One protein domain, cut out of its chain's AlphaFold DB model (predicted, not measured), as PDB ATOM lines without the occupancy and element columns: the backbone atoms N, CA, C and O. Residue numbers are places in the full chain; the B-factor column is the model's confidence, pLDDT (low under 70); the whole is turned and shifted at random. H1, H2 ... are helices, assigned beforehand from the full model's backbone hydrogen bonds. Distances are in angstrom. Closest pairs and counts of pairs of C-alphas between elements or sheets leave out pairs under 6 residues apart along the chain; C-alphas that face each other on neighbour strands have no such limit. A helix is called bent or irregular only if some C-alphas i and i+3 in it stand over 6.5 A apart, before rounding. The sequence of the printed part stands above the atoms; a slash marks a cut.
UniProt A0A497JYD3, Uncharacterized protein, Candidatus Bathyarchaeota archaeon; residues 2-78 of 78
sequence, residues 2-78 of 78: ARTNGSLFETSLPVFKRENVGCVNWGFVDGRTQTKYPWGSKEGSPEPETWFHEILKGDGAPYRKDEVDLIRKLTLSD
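AT A GLANCE: This is residues 2 to 78 of the 78 residues of an uncharacterized protein of Candidatus Bathyarchaeota archaeon (UniProt A0A497JYD3). This domain has little regular structure: two short helices, H1 and H2, lie side by side at one end, and the long looping stretch of residues 19 to 64 between them makes the other end. The printed part has 77 residues, with two named helices in the order H1, H2 and no named strand. The class is all helix, though the named elements hold only 21 residues. The whole is elongated, 43 by 26 by 18 A, and only just compact, close to loose, with a radius of gyration of the C-alphas of 13.4 A.

HOW THE PARTS SIT: H1, residues 9 to 18, and H2, residues 65 to 75, touch; their closest C-alphas, those of Phe 9 and Glu 67, are 6.4 A apart. They run the same way at a shallow tilt of 8 degrees. In H2 every O i to N i+4 pair is within hydrogen-bond range; in H1, 4 of 6 are.

IN THESE COORDINATES: H1 begins at C-alpha 9 (75.625, -77.579, -44.634) and is 13.8 A long from first to last C-alpha. It is irregular, but only just: C-alphas 11 and 14 are 6.54 A apart. H2 is 15.4 A long and ends at C-alpha 75 (72.063, -88.194, -39.000).

THE WHOLE: The C-alphas farthest apart, those of Gly 44 and Asp 78, are 44.4 A apart. The link from H1 to H2, 46 residues, is long. The printed part has no cut. Mean pLDDT of the printed part is 95.1; residues 77 to 78 are under 70.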
ATOM      1  N   ALA A   2      83.287 -74.962 -47.640       95.62
ATOM      2  CA  ALA A   2      83.956 -73.741 -48.098       95.62
ATOM      3  C   ALA A   2      82.990 -72.560 -47.927       95.62
ATOM      4  O   ALA A   2      82.436 -72.063 -48.909       95.62
ATOM      5  N   ARG A   3      82.712 -72.173 -46.671       96.06
ATOM      6  CA  ARG A   3      81.568 -71.296 -46.335       96.06
ATOM      7  C   ARG A   3      81.592 -69.950 -47.061       96.06
ATOM      8  O   ARG A   3      80.551 -69.498 -47.523       96.06
ATOM      9  N   THR A   4      82.771 -69.356 -47.250       94.62
ATOM     10  CA  THR A   4      82.939 -68.092 -47.996       94.62
ATOM     11  C   THR A   4      82.572 -68.208 -49.479       94.62
ATOM     12  O   THR A   4      82.335 -67.197 -50.127       94.62
ATOM     13  N   ASN A   5      82.492 -69.430 -50.009       95.00
ATOM     14  CA  ASN A   5      82.147 -69.722 -51.399       95.00
ATOM     15  C   ASN A   5      80.718 -70.287 -51.525       95.00
ATOM     16  O   ASN A   5      80.398 -70.930 -52.521       95.00
ATOM     17  N   GLY A   6      79.874 -70.126 -50.499       94.50
ATOM     18  CA  GLY A   6      78.483 -70.600 -50.504       94.50
ATOM     19  C   GLY A   6      78.314 -72.113 -50.324       94.50
ATOM     20  O   GLY A   6      77.195 -72.622 -50.364       94.50
ATOM     21  N   SER A   7      79.401 -72.853 -50.086       95.94
ATOM     22  CA  SER A   7      79.322 -74.259 -49.689       95.94
ATOM     23  C   SER A   7      78.919 -74.320 -48.215       95.94
ATOM     24  O   SER A   7      79.757 -74.109 -47.338       95.94
ATOM     25  N   LEU A   8      77.638 -74.599 -47.949       97.25
ATOM     26  CA  LEU A   8      77.029 -74.605 -46.613       97.25
ATOM     27  C   LEU A   8      76.350 -75.946 -46.312       97.25
ATOM     28  O   LEU A   8      75.877 -76.636 -47.219       97.25
ATOM     29  N   PHE A   9      76.301 -76.337 -45.035       97.50
ATOM     30  CA  PHE A   9      75.625 -77.579 -44.634       97.50
ATOM     31  C   PHE A   9      74.119 -77.519 -44.907       97.50
ATOM     32  O   PHE A   9      73.554 -78.511 -45.364       97.50
ATOM     33  N   GLU A  10      73.495 -76.354 -44.702       96.75
ATOM     34  CA  GLU A  10      72.063 -76.126 -44.940       96.75
ATOM     35  C   GLU A  10      71.636 -76.364 -46.392       96.75
ATOM     36  O   GLU A  10      70.534 -76.844 -46.635       96.75
ATOM     37  N   THR A  11      72.523 -76.101 -47.354       96.44
ATOM     38  CA  THR A  11      72.244 -76.317 -48.778       96.44
ATOM     39  C   THR A  11      72.686 -77.701 -49.246       96.44
ATOM     40  O   THR A  11      72.025 -78.304 -50.088       96.44
ATOM     41  N   SER A  12      73.779 -78.234 -48.689       96.81
ATOM     42  CA  SER A  12      74.401 -79.474 -49.174       96.81
ATOM     43  C   SER A  12      73.802 -80.740 -48.545       96.81
ATOM     44  O   SER A  12      73.471 -81.686 -49.257       96.81
ATOM     45  N   LEU A  13      73.637 -80.782 -47.215       96.81
ATOM     46  CA  LEU A  13      73.228 -82.012 -46.519       96.81
ATOM     47  C   LEU A  13      71.816 -82.496 -46.887       96.81
ATOM     48  O   LEU A  13      71.660 -83.704 -47.085       96.81
ATOM     49  N   PRO A  14      70.791 -81.627 -47.028       96.38
ATOM     50  CA  PRO A  14      69.464 -82.082 -47.442       96.38
ATOM     51  C   PRO A  14      69.458 -82.720 -48.835       96.38
ATOM     52  O   PRO A  14      68.714 -83.673 -49.067       96.38
ATOM     53  N   VAL A  15      70.302 -82.230 -49.751       97.12
ATOM     54  CA  VAL A  15      70.468 -82.820 -51.086       97.12
ATOM     55  C   VAL A  15      71.077 -84.211 -50.962       97.12
ATOM     56  O   VAL A  15      70.476 -85.169 -51.433       97.12
ATOM     57  N   PHE A  16      72.203 -84.353 -50.259       96.75
ATOM     58  CA  PHE A  16      72.848 -85.658 -50.076       96.75
ATOM     59  C   PHE A  16      71.924 -86.689 -49.421       96.75
ATOM     60  O   PHE A  16      71.867 -87.831 -49.868       96.75
ATOM     61  N   LYS A  17      71.139 -86.281 -48.415       95.44
ATOM     62  CA  LYS A  17      70.150 -87.157 -47.778       95.44
ATOM     63  C   LYS A  17      69.062 -87.600 -48.760       95.44
ATOM     64  O   LYS A  17      68.749 -88.786 -48.797       95.44
ATOM     65  N   ARG A  18      68.494 -86.669 -49.540       96.38
ATOM     66  CA  ARG A  18      67.426 -86.960 -50.513       96.38
ATOM     67  C   ARG A  18      67.895 -87.908 -51.614       96.38
ATOM     68  O   ARG A  18      67.166 -88.826 -51.962       96.38
ATOM     69  N   GLU A  19      69.109 -87.703 -52.117       97.94
ATOM     70  CA  GLU A  19      69.690 -88.541 -53.171       97.94
ATOM     71  C   GLU A  19      70.334 -89.834 -52.628       97.94
ATOM     72  O   GLU A  19      70.884 -90.618 -53.395       97.94
ATOM     73  N   ASN A  20      70.280 -90.068 -51.310       95.94
ATOM     74  CA  ASN A  20      70.908 -91.204 -50.629       95.94
ATOM     75  C   ASN A  20      72.419 -91.341 -50.922       95.94
ATOM     76  O   ASN A  20      72.933 -92.428 -51.190       95.94
ATOM     77  N   VAL A  21      73.138 -90.217 -50.869       97.38
ATOM     78  CA  VAL A  21      74.579 -90.128 -51.128       97.38
ATOM     79  C   VAL A  21      75.330 -89.844 -49.828       97.38
ATOM     80  O   VAL A  21      75.024 -88.898 -49.103       97.38
ATOM     81  N   GLY A  22      76.350 -90.655 -49.535       95.62
ATOM     82  CA  GLY A  22      77.274 -90.396 -48.432       95.62
ATOM     83  C   GLY A  22      78.167 -89.185 -48.713       95.62
ATOM     84  O   GLY A  22      78.578 -88.952 -49.847       95.62
ATOM     85  N   CYS A  23      78.500 -88.419 -47.677       95.38
ATOM     86  CA  CYS A  23      79.404 -87.277 -47.789       95.38
ATOM     87  C   CYS A  23      80.373 -87.224 -46.602       95.38
ATOM     88  O   CYS A  23      80.097 -87.762 -45.532       95.38
ATOM     89  N   VAL A  24      81.518 -86.571 -46.806       95.19
ATOM     90  CA  VAL A  24      82.538 -86.340 -45.776       95.19
ATOM     91  C   VAL A  24      82.886 -84.863 -45.789       95.19
ATOM     92  O   VAL A  24      83.118 -84.285 -46.853       95.19
ATOM     93  N   ASN A  25      82.936 -84.242 -44.614       94.81
ATOM     94  CA  ASN A  25      83.395 -82.872 -44.497       94.81
ATOM     95  C   ASN A  25      84.896 -82.861 -44.154       94.81
ATOM     96  O   ASN A  25      85.357 -83.536 -43.240       94.81
ATOM     97  N   TRP A  26      85.671 -82.085 -44.907       93.38
ATOM     98  CA  TRP A  26      87.043 -81.762 -44.522       93.38
ATOM     99  C   TRP A  26      87.018 -80.748 -43.375       93.38
ATOM    100  O   TRP A  26      86.256 -79.785 -43.499       93.38
ATOM    101  N   GLY A  27      87.831 -80.965 -42.329       94.50
ATOM    102  CA  GLY A  27      87.883 -80.192 -41.071       94.50
ATOM    103  C   GLY A  27      86.834 -80.637 -40.044       94.50
ATOM    104  O   GLY A  27      85.757 -81.050 -40.432       94.50
ATOM    105  N   PHE A  28      87.092 -80.577 -38.734       95.94
ATOM    106  CA  PHE A  28      86.068 -80.958 -37.738       95.94
ATOM    107  C   PHE A  28      86.145 -80.109 -36.473       95.94
ATOM    108  O   PHE A  28      85.211 -79.361 -36.189       95.94
ATOM    109  N   VAL A  29      87.272 -80.174 -35.770       97.25
ATOM    110  CA  VAL A  29      87.545 -79.423 -34.540       97.25
ATOM    111  C   VAL A  29      88.665 -78.427 -34.810       97.25
ATOM    112  O   VAL A  29      89.650 -78.788 -35.458       97.25
ATOM    113  N   ASP A  30      88.518 -77.210 -34.297       97.06
ATOM    114  CA  ASP A  30      89.583 -76.212 -34.265       97.06
ATOM    115  C   ASP A  30      90.790 -76.726 -33.489       97.06
ATOM    116  O   ASP A  30      90.723 -77.039 -32.298       97.06
ATOM    117  N   GLY A  31      91.897 -76.867 -34.205       93.31
ATOM    118  CA  GLY A  31      93.088 -77.522 -33.705       93.31
ATOM    119  C   GLY A  31      94.228 -77.468 -34.707       93.31
ATOM    120  O   GLY A  31      94.367 -76.529 -35.487       93.31
ATOM    121  N   ARG A  32      95.074 -78.501 -34.697       91.75
ATOM    122  CA  ARG A  32      96.381 -78.484 -35.374       91.75
ATOM    123  C   ARG A  32      96.317 -78.167 -36.870       91.75
ATOM    124  O   ARG A  32      97.221 -77.509 -37.379       91.75
ATOM    125  N   THR A  33      95.300 -78.657 -37.575       90.69
ATOM    126  CA  THR A  33      95.181 -78.490 -39.030       90.69
ATOM    127  C   THR A  33      94.656 -77.117 -39.439       90.69
ATOM    128  O   THR A  33      94.788 -76.776 -40.609       90.69
ATOM    129  N   GLN A  34      94.092 -76.342 -38.501       93.75
ATOM    130  CA  GLN A  34      93.682 -74.947 -38.696       93.75
ATOM    131  C   GLN A  34      92.838 -74.743 -39.965       93.75
ATOM    132  O   GLN A  34      93.055 -73.836 -40.765       93.75
ATOM    133  N   THR A  35      91.853 -75.613 -40.177       95.88
ATOM    134  CA  THR A  35      91.026 -75.596 -41.394       95.88
ATOM    135  C   THR A  35      89.885 -74.578 -41.322       95.88
ATOM    136  O   THR A  35      89.169 -74.378 -42.304       95.88
ATOM    137  N   LYS A  36      89.720 -73.867 -40.197       96.69
ATOM    138  CA  LYS A  36      88.887 -72.656 -40.129       96.69
ATOM    139  C   LYS A  36      89.380 -71.515 -41.017       96.69
ATOM    140  O   LYS A  36      88.564 -70.671 -41.376       96.69
ATOM    141  N   TYR A  37      90.650 -71.487 -41.411       97.31
ATOM    142  CA  TYR A  37      91.176 -70.440 -42.285       97.31
ATOM    143  C   TYR A  37      90.872 -70.726 -43.769       97.31
ATOM    144  O   TYR A  37      91.040 -71.864 -44.218       97.31
ATOM    145  N   PRO A  38      90.443 -69.721 -44.559       95.56
ATOM    146  CA  PRO A  38      90.253 -69.862 -46.001       95.56
ATOM    147  C   PRO A  38      91.541 -70.215 -46.747       95.56
ATOM    148  O   PRO A  38      92.649 -69.903 -46.300       95.56
ATOM    149  N   TRP A  39      91.401 -70.813 -47.931       94.31
ATOM    150  CA  TRP A  39      92.543 -71.080 -48.807       94.31
ATOM    151  C   TRP A  39      93.337 -69.801 -49.106       94.31
ATOM    152  O   TRP A  39      92.763 -68.746 -49.361       94.31
ATOM    153  N   GLY A  40      94.667 -69.907 -49.083       93.44
ATOM    154  CA  GLY A  40      95.570 -68.770 -49.294       93.44
ATOM    155  C   GLY A  40      95.855 -67.931 -48.043       93.44
ATOM    156  O   GLY A  40      96.671 -67.012 -48.118       93.44
ATOM    157  N   SER A  41      95.245 -68.252 -46.896       95.00
ATOM    158  CA  SER A  41      95.617 -67.642 -45.613       95.00
ATOM    159  C   SER A  41      97.084 -67.926 -45.283       95.00
ATOM    160  O   SER A  41      97.592 -69.020 -45.535       95.00
ATOM    161  N   LYS A  42      97.765 -66.930 -44.715       94.81
ATOM    162  CA  LYS A  42      99.167 -67.032 -44.290       94.81
ATOM    163  C   LYS A  42      99.255 -67.303 -42.793       94.81
ATOM    164  O   LYS A  42      98.322 -67.001 -42.048       94.81
ATOM    165  N   GLU A  43     100.396 -67.813 -42.353       93.62
ATOM    166  CA  GLU A  43     100.706 -67.900 -40.928       93.62
ATOM    167  C   GLU A  43     100.574 -66.522 -40.256       93.62
ATOM    168  O   GLU A  43     100.967 -65.503 -40.825       93.62
ATOM    169  N   GLY A  44      99.960 -66.491 -39.071       93.31
ATOM    170  CA  GLY A  44      99.693 -65.254 -38.333       93.31
ATOM    171  C   GLY A  44      98.495 -64.440 -38.834       93.31
ATOM    172  O   GLY A  44      98.256 -63.351 -38.315       93.31
ATOM    173  N   SER A  45      97.726 -64.940 -39.811       95.81
ATOM    174  CA  SER A  45      96.446 -64.313 -40.170       95.81
ATOM    175  C   SER A  45      95.520 -64.280 -38.947       95.81
ATOM    176  O   SER A  45      95.472 -65.268 -38.210       95.81
ATOM    177  N   PRO A  46      94.777 -63.183 -38.718       96.06
ATOM    178  CA  PRO A  46      93.788 -63.149 -37.650       96.06
ATOM    179  C   PRO A  46      92.698 -64.185 -37.919       96.06
ATOM    180  O   PRO A  46      92.428 -64.543 -39.070       96.06
ATOM    181  N   GLU A  47      92.060 -64.656 -36.851       95.44
ATOM    182  CA  GLU A  47      90.942 -65.585 -36.968       95.44
ATOM    183  C   GLU A  47      89.836 -64.993 -37.864       95.44
ATOM    184  O   GLU A  47      89.436 -63.843 -37.662       95.44
ATOM    185  N   PRO A  48      89.348 -65.739 -38.872       96.00
ATOM    186  CA  PRO A  48      88.352 -65.219 -39.796       96.00
ATOM    187  C   PRO A  48      86.987 -65.092 -39.116       96.00
ATOM    188  O   PRO A  48      86.576 -65.963 -38.352       96.00
ATOM    189  N   GLU A  49      86.235 -64.052 -39.480       95.94
ATOM    190  CA  GLU A  49      84.855 -63.846 -39.013       95.94
ATOM    191  C   GLU A  49      83.954 -65.050 -39.347       95.94
ATOM    192  O   GLU A  49      83.174 -65.531 -38.521       95.94
ATOM    193  N   THR A  50      84.102 -65.583 -40.563       96.31
ATOM    194  CA  THR A  50      83.459 -66.828 -40.985       96.31
ATOM    195  C   THR A  50      84.487 -67.940 -41.111       96.31
ATOM    196  O   THR A  50      85.353 -67.895 -41.984       96.31
ATOM    197  N   TRP A  51      84.358 -68.971 -40.276       97.25
ATOM    198  CA  TRP A  51      85.213 -70.148 -40.364       97.25
ATOM    199  C   TRP A  51      84.953 -70.918 -41.648       97.25
ATOM    200  O   TRP A  51      83.814 -71.107 -42.078       97.25
ATOM    201  N   PHE A  52      86.017 -71.441 -42.233       96.94
ATOM    202  CA  PHE A  52      85.955 -72.105 -43.515       96.94
ATOM    203  C   PHE A  52      85.412 -73.534 -43.381       96.94
ATOM    204  O   PHE A  52      84.265 -73.769 -43.763       96.94
ATOM    205  N   HIS A  53      86.156 -74.459 -42.762       97.00
ATOM    206  CA  HIS A  53      85.786 -75.881 -42.726       97.00
ATOM    207  C   HIS A  53      85.260 -76.427 -41.394       97.00
ATOM    208  O   HIS A  53      84.408 -77.316 -41.418       97.00
ATOM    209  N   GLU A  54      85.771 -75.938 -40.264       97.25
ATOM    210  CA  GLU A  54      85.558 -76.547 -38.940       97.25
ATOM    211  C   GLU A  54      84.131 -76.378 -38.421       97.25
ATOM    212  O   GLU A  54      83.418 -75.456 -38.824       97.25
ATOM    213  N   ILE A  55      83.716 -77.307 -37.555       97.56
ATOM    214  CA  ILE A  55      82.362 -77.410 -36.994       97.56
ATOM    215  C   ILE A  55      82.376 -77.098 -35.493       97.56
ATOM    216  O   ILE A  55      81.465 -76.444 -34.982       97.56
ATOM    217  N   LEU A  56      83.409 -77.561 -34.789       98.00
ATOM    218  CA  LEU A  56      83.558 -77.431 -33.344       98.00
ATOM    219  C   LEU A  56      84.784 -76.585 -33.003       98.00
ATOM    220  O   LEU A  56      85.801 -76.638 -33.691       98.00
ATOM    221  N   LYS A  57      84.689 -75.840 -31.908       97.56
ATOM    222  CA  LYS A  57      85.814 -75.169 -31.258       97.56
ATOM    223  C   LYS A  57      86.694 -76.193 -30.538       97.56
ATOM    224  O   LYS A  57      86.279 -77.334 -30.331       97.56
ATOM    225  N   GLY A  58      87.892 -75.782 -30.124       96.69
ATOM    226  CA  GLY A  58      88.843 -76.666 -29.438       96.69
ATOM    227  C   GLY A  58      88.327 -77.263 -28.119       96.69
ATOM    228  O   GLY A  58      88.784 -78.326 -27.711       96.69
ATOM    229  N   ASP A  59      87.345 -76.624 -27.479       96.69
ATOM    230  CA  ASP A  59      86.653 -77.116 -26.277       96.69
ATOM    231  C   ASP A  59      85.447 -78.030 -26.587       96.69
ATOM    232  O   ASP A  59      84.765 -78.501 -25.677       96.69
ATOM    233  N   GLY A  60      85.172 -78.289 -27.868       96.50
ATOM    234  CA  GLY A  60      84.038 -79.082 -28.337       96.50
ATOM    235  C   GLY A  60      82.731 -78.300 -28.485       96.50
ATOM    236  O   GLY A  60      81.747 -78.868 -28.961       96.50
ATOM    237  N   ALA A  61      82.689 -77.012 -28.131       98.06
ATOM    238  CA  ALA A  61      81.501 -76.199 -28.350       98.06
ATOM    239  C   ALA A  61      81.256 -75.983 -29.858       98.06
ATOM    240  O   ALA A  61      82.211 -75.811 -30.621       98.06
ATOM    241  N   PRO A  62      79.994 -75.942 -30.325       98.12
ATOM    242  CA  PRO A  62      79.695 -75.600 -31.712       98.12
ATOM    243  C   PRO A  62      80.273 -74.236 -32.107       98.12
ATOM    244  O   PRO A  62      80.102 -73.249 -31.386       98.12
ATOM    245  N   TYR A  63      80.901 -74.157 -33.282       97.00
ATOM    246  CA  TYR A  63      81.181 -72.870 -33.924       97.00
ATOM    247  C   TYR A  63      79.865 -72.177 -34.310       97.00
ATOM    248  O   TYR A  63      79.639 -71.019 -33.961       97.00
ATOM    249  N   ARG A  64      78.978 -72.931 -34.971       97.25
ATOM    250  CA  ARG A  64      77.630 -72.533 -35.389       97.25
ATOM    251  C   ARG A  64      76.624 -73.578 -34.922       97.25
ATOM    252  O   ARG A  64      76.709 -74.748 -35.299       97.25
ATOM    253  N   LYS A  65      75.721 -73.176 -34.024       98.00
ATOM    254  CA  LYS A  65      74.795 -74.100 -33.352       98.00
ATOM    255  C   LYS A  65      73.774 -74.694 -34.327       98.00
ATOM    256  O   LYS A  65      73.523 -75.890 -34.287       98.00
ATOM    257  N   ASP A  66      73.235 -73.862 -35.203       97.50
ATOM    258  CA  ASP A  66      72.309 -74.215 -36.279       97.50
ATOM    259  C   ASP A  66      72.866 -75.301 -37.212       97.50
ATOM    260  O   ASP A  66      72.166 -76.265 -37.522       97.50
ATOM    261  N   GLU A  67      74.143 -75.211 -37.596       97.12
ATOM    262  CA  GLU A  67      74.790 -76.244 -38.414       97.12
ATOM    263  C   GLU A  67      74.870 -77.589 -37.678       97.12
ATOM    264  O   GLU A  67      74.546 -78.632 -38.251       97.12
ATOM    265  N   VAL A  68      75.263 -77.581 -36.400       97.62
ATOM    266  CA  VAL A  68      75.335 -78.802 -35.580       97.62
ATOM    267  C   VAL A  68      73.946 -79.399 -35.359       97.62
ATOM    268  O   VAL A  68      73.781 -80.614 -35.479       97.62
ATOM    269  N   ASP A  69      72.942 -78.568 -35.084       97.69
ATOM    270  CA  ASP A  69      71.554 -79.002 -34.921       97.69
ATOM    271  C   ASP A  69      71.036 -79.673 -36.206       97.69
ATOM    272  O   ASP A  69      70.433 -80.748 -36.143       97.69
ATOM    273  N   LEU A  70      71.324 -79.095 -37.379       97.19
ATOM    274  CA  LEU A  70      70.970 -79.678 -38.674       97.19
ATOM    275  C   LEU A  70      71.662 -81.026 -38.904       97.19
ATOM    276  O   LEU A  70      71.004 -81.990 -39.295       97.19
ATOM    277  N   ILE A  71      72.975 -81.104 -38.661       96.44
ATOM    278  CA  ILE A  71      73.739 -82.351 -38.803       96.44
ATOM    279  C   ILE A  71      73.110 -83.436 -37.934       96.44
ATOM    280  O   ILE A  71      72.811 -84.520 -38.435       96.44
ATOM    281  N   ARG A  72      72.845 -83.142 -36.654       95.94
ATOM    282  CA  ARG A  72      72.198 -84.083 -35.730       95.94
ATOM    283  C   ARG A  72      70.825 -84.512 -36.234       95.94
ATOM    284  O   ARG A  72      70.574 -85.707 -36.300       95.94
ATOM    285  N   LYS A  73      69.979 -83.571 -36.661       95.50
ATOM    286  CA  LYS A  73      68.642 -83.865 -37.200       95.50
ATOM    287  C   LYS A  73      68.672 -84.812 -38.406       95.50
ATOM    288  O   LYS A  73      67.765 -85.615 -38.571       95.50
ATOM    289  N   LEU A  74      69.671 -84.696 -39.281       94.69
ATOM    290  CA  LEU A  74      69.744 -85.497 -40.511       94.69
ATOM    291  C   LEU A  74      70.435 -86.859 -40.329       94.69
ATOM    292  O   LEU A  74      70.276 -87.744 -41.184       94.69
ATOM    293  N   THR A  75      71.213 -87.016 -39.254       92.56
ATOM    294  CA  THR A  75      72.063 -88.194 -39.000       92.56
ATOM    295  C   THR A  75      71.582 -89.070 -37.855       92.56
ATOM    296  O   THR A  75      71.846 -90.269 -37.877       92.56
ATOM    297  N   LEU A  76      70.871 -88.510 -36.880       89.75
ATOM    298  CA  LEU A  76      70.210 -89.286 -35.842       89.75
ATOM    299  C   LEU A  76      68.860 -89.746 -36.393       89.75
ATOM    300  O   LEU A  76      68.044 -88.926 -36.808       89.75
ATOM    301  N   SER A  77      68.667 -91.059 -36.455       69.06
ATOM    302  CA  SER A  77      67.341 -91.652 -36.639       69.06
ATOM    303  C   SER A  77      66.526 -91.485 -35.353       69.06
ATOM    304  O   SER A  77      67.121 -91.385 -34.276       69.06
ATOM    305  N   ASP A  78      65.197 -91.468 -35.475       57.97
ATOM    306  CA  ASP A  78      64.291 -91.677 -34.335       57.97
ATOM    307  C   ASP A  78      64.492 -93.068 -33.702       57.97
ATOM    308  O   ASP A  78      64.840 -94.019 -34.451       57.97
TER     309      ASP A  78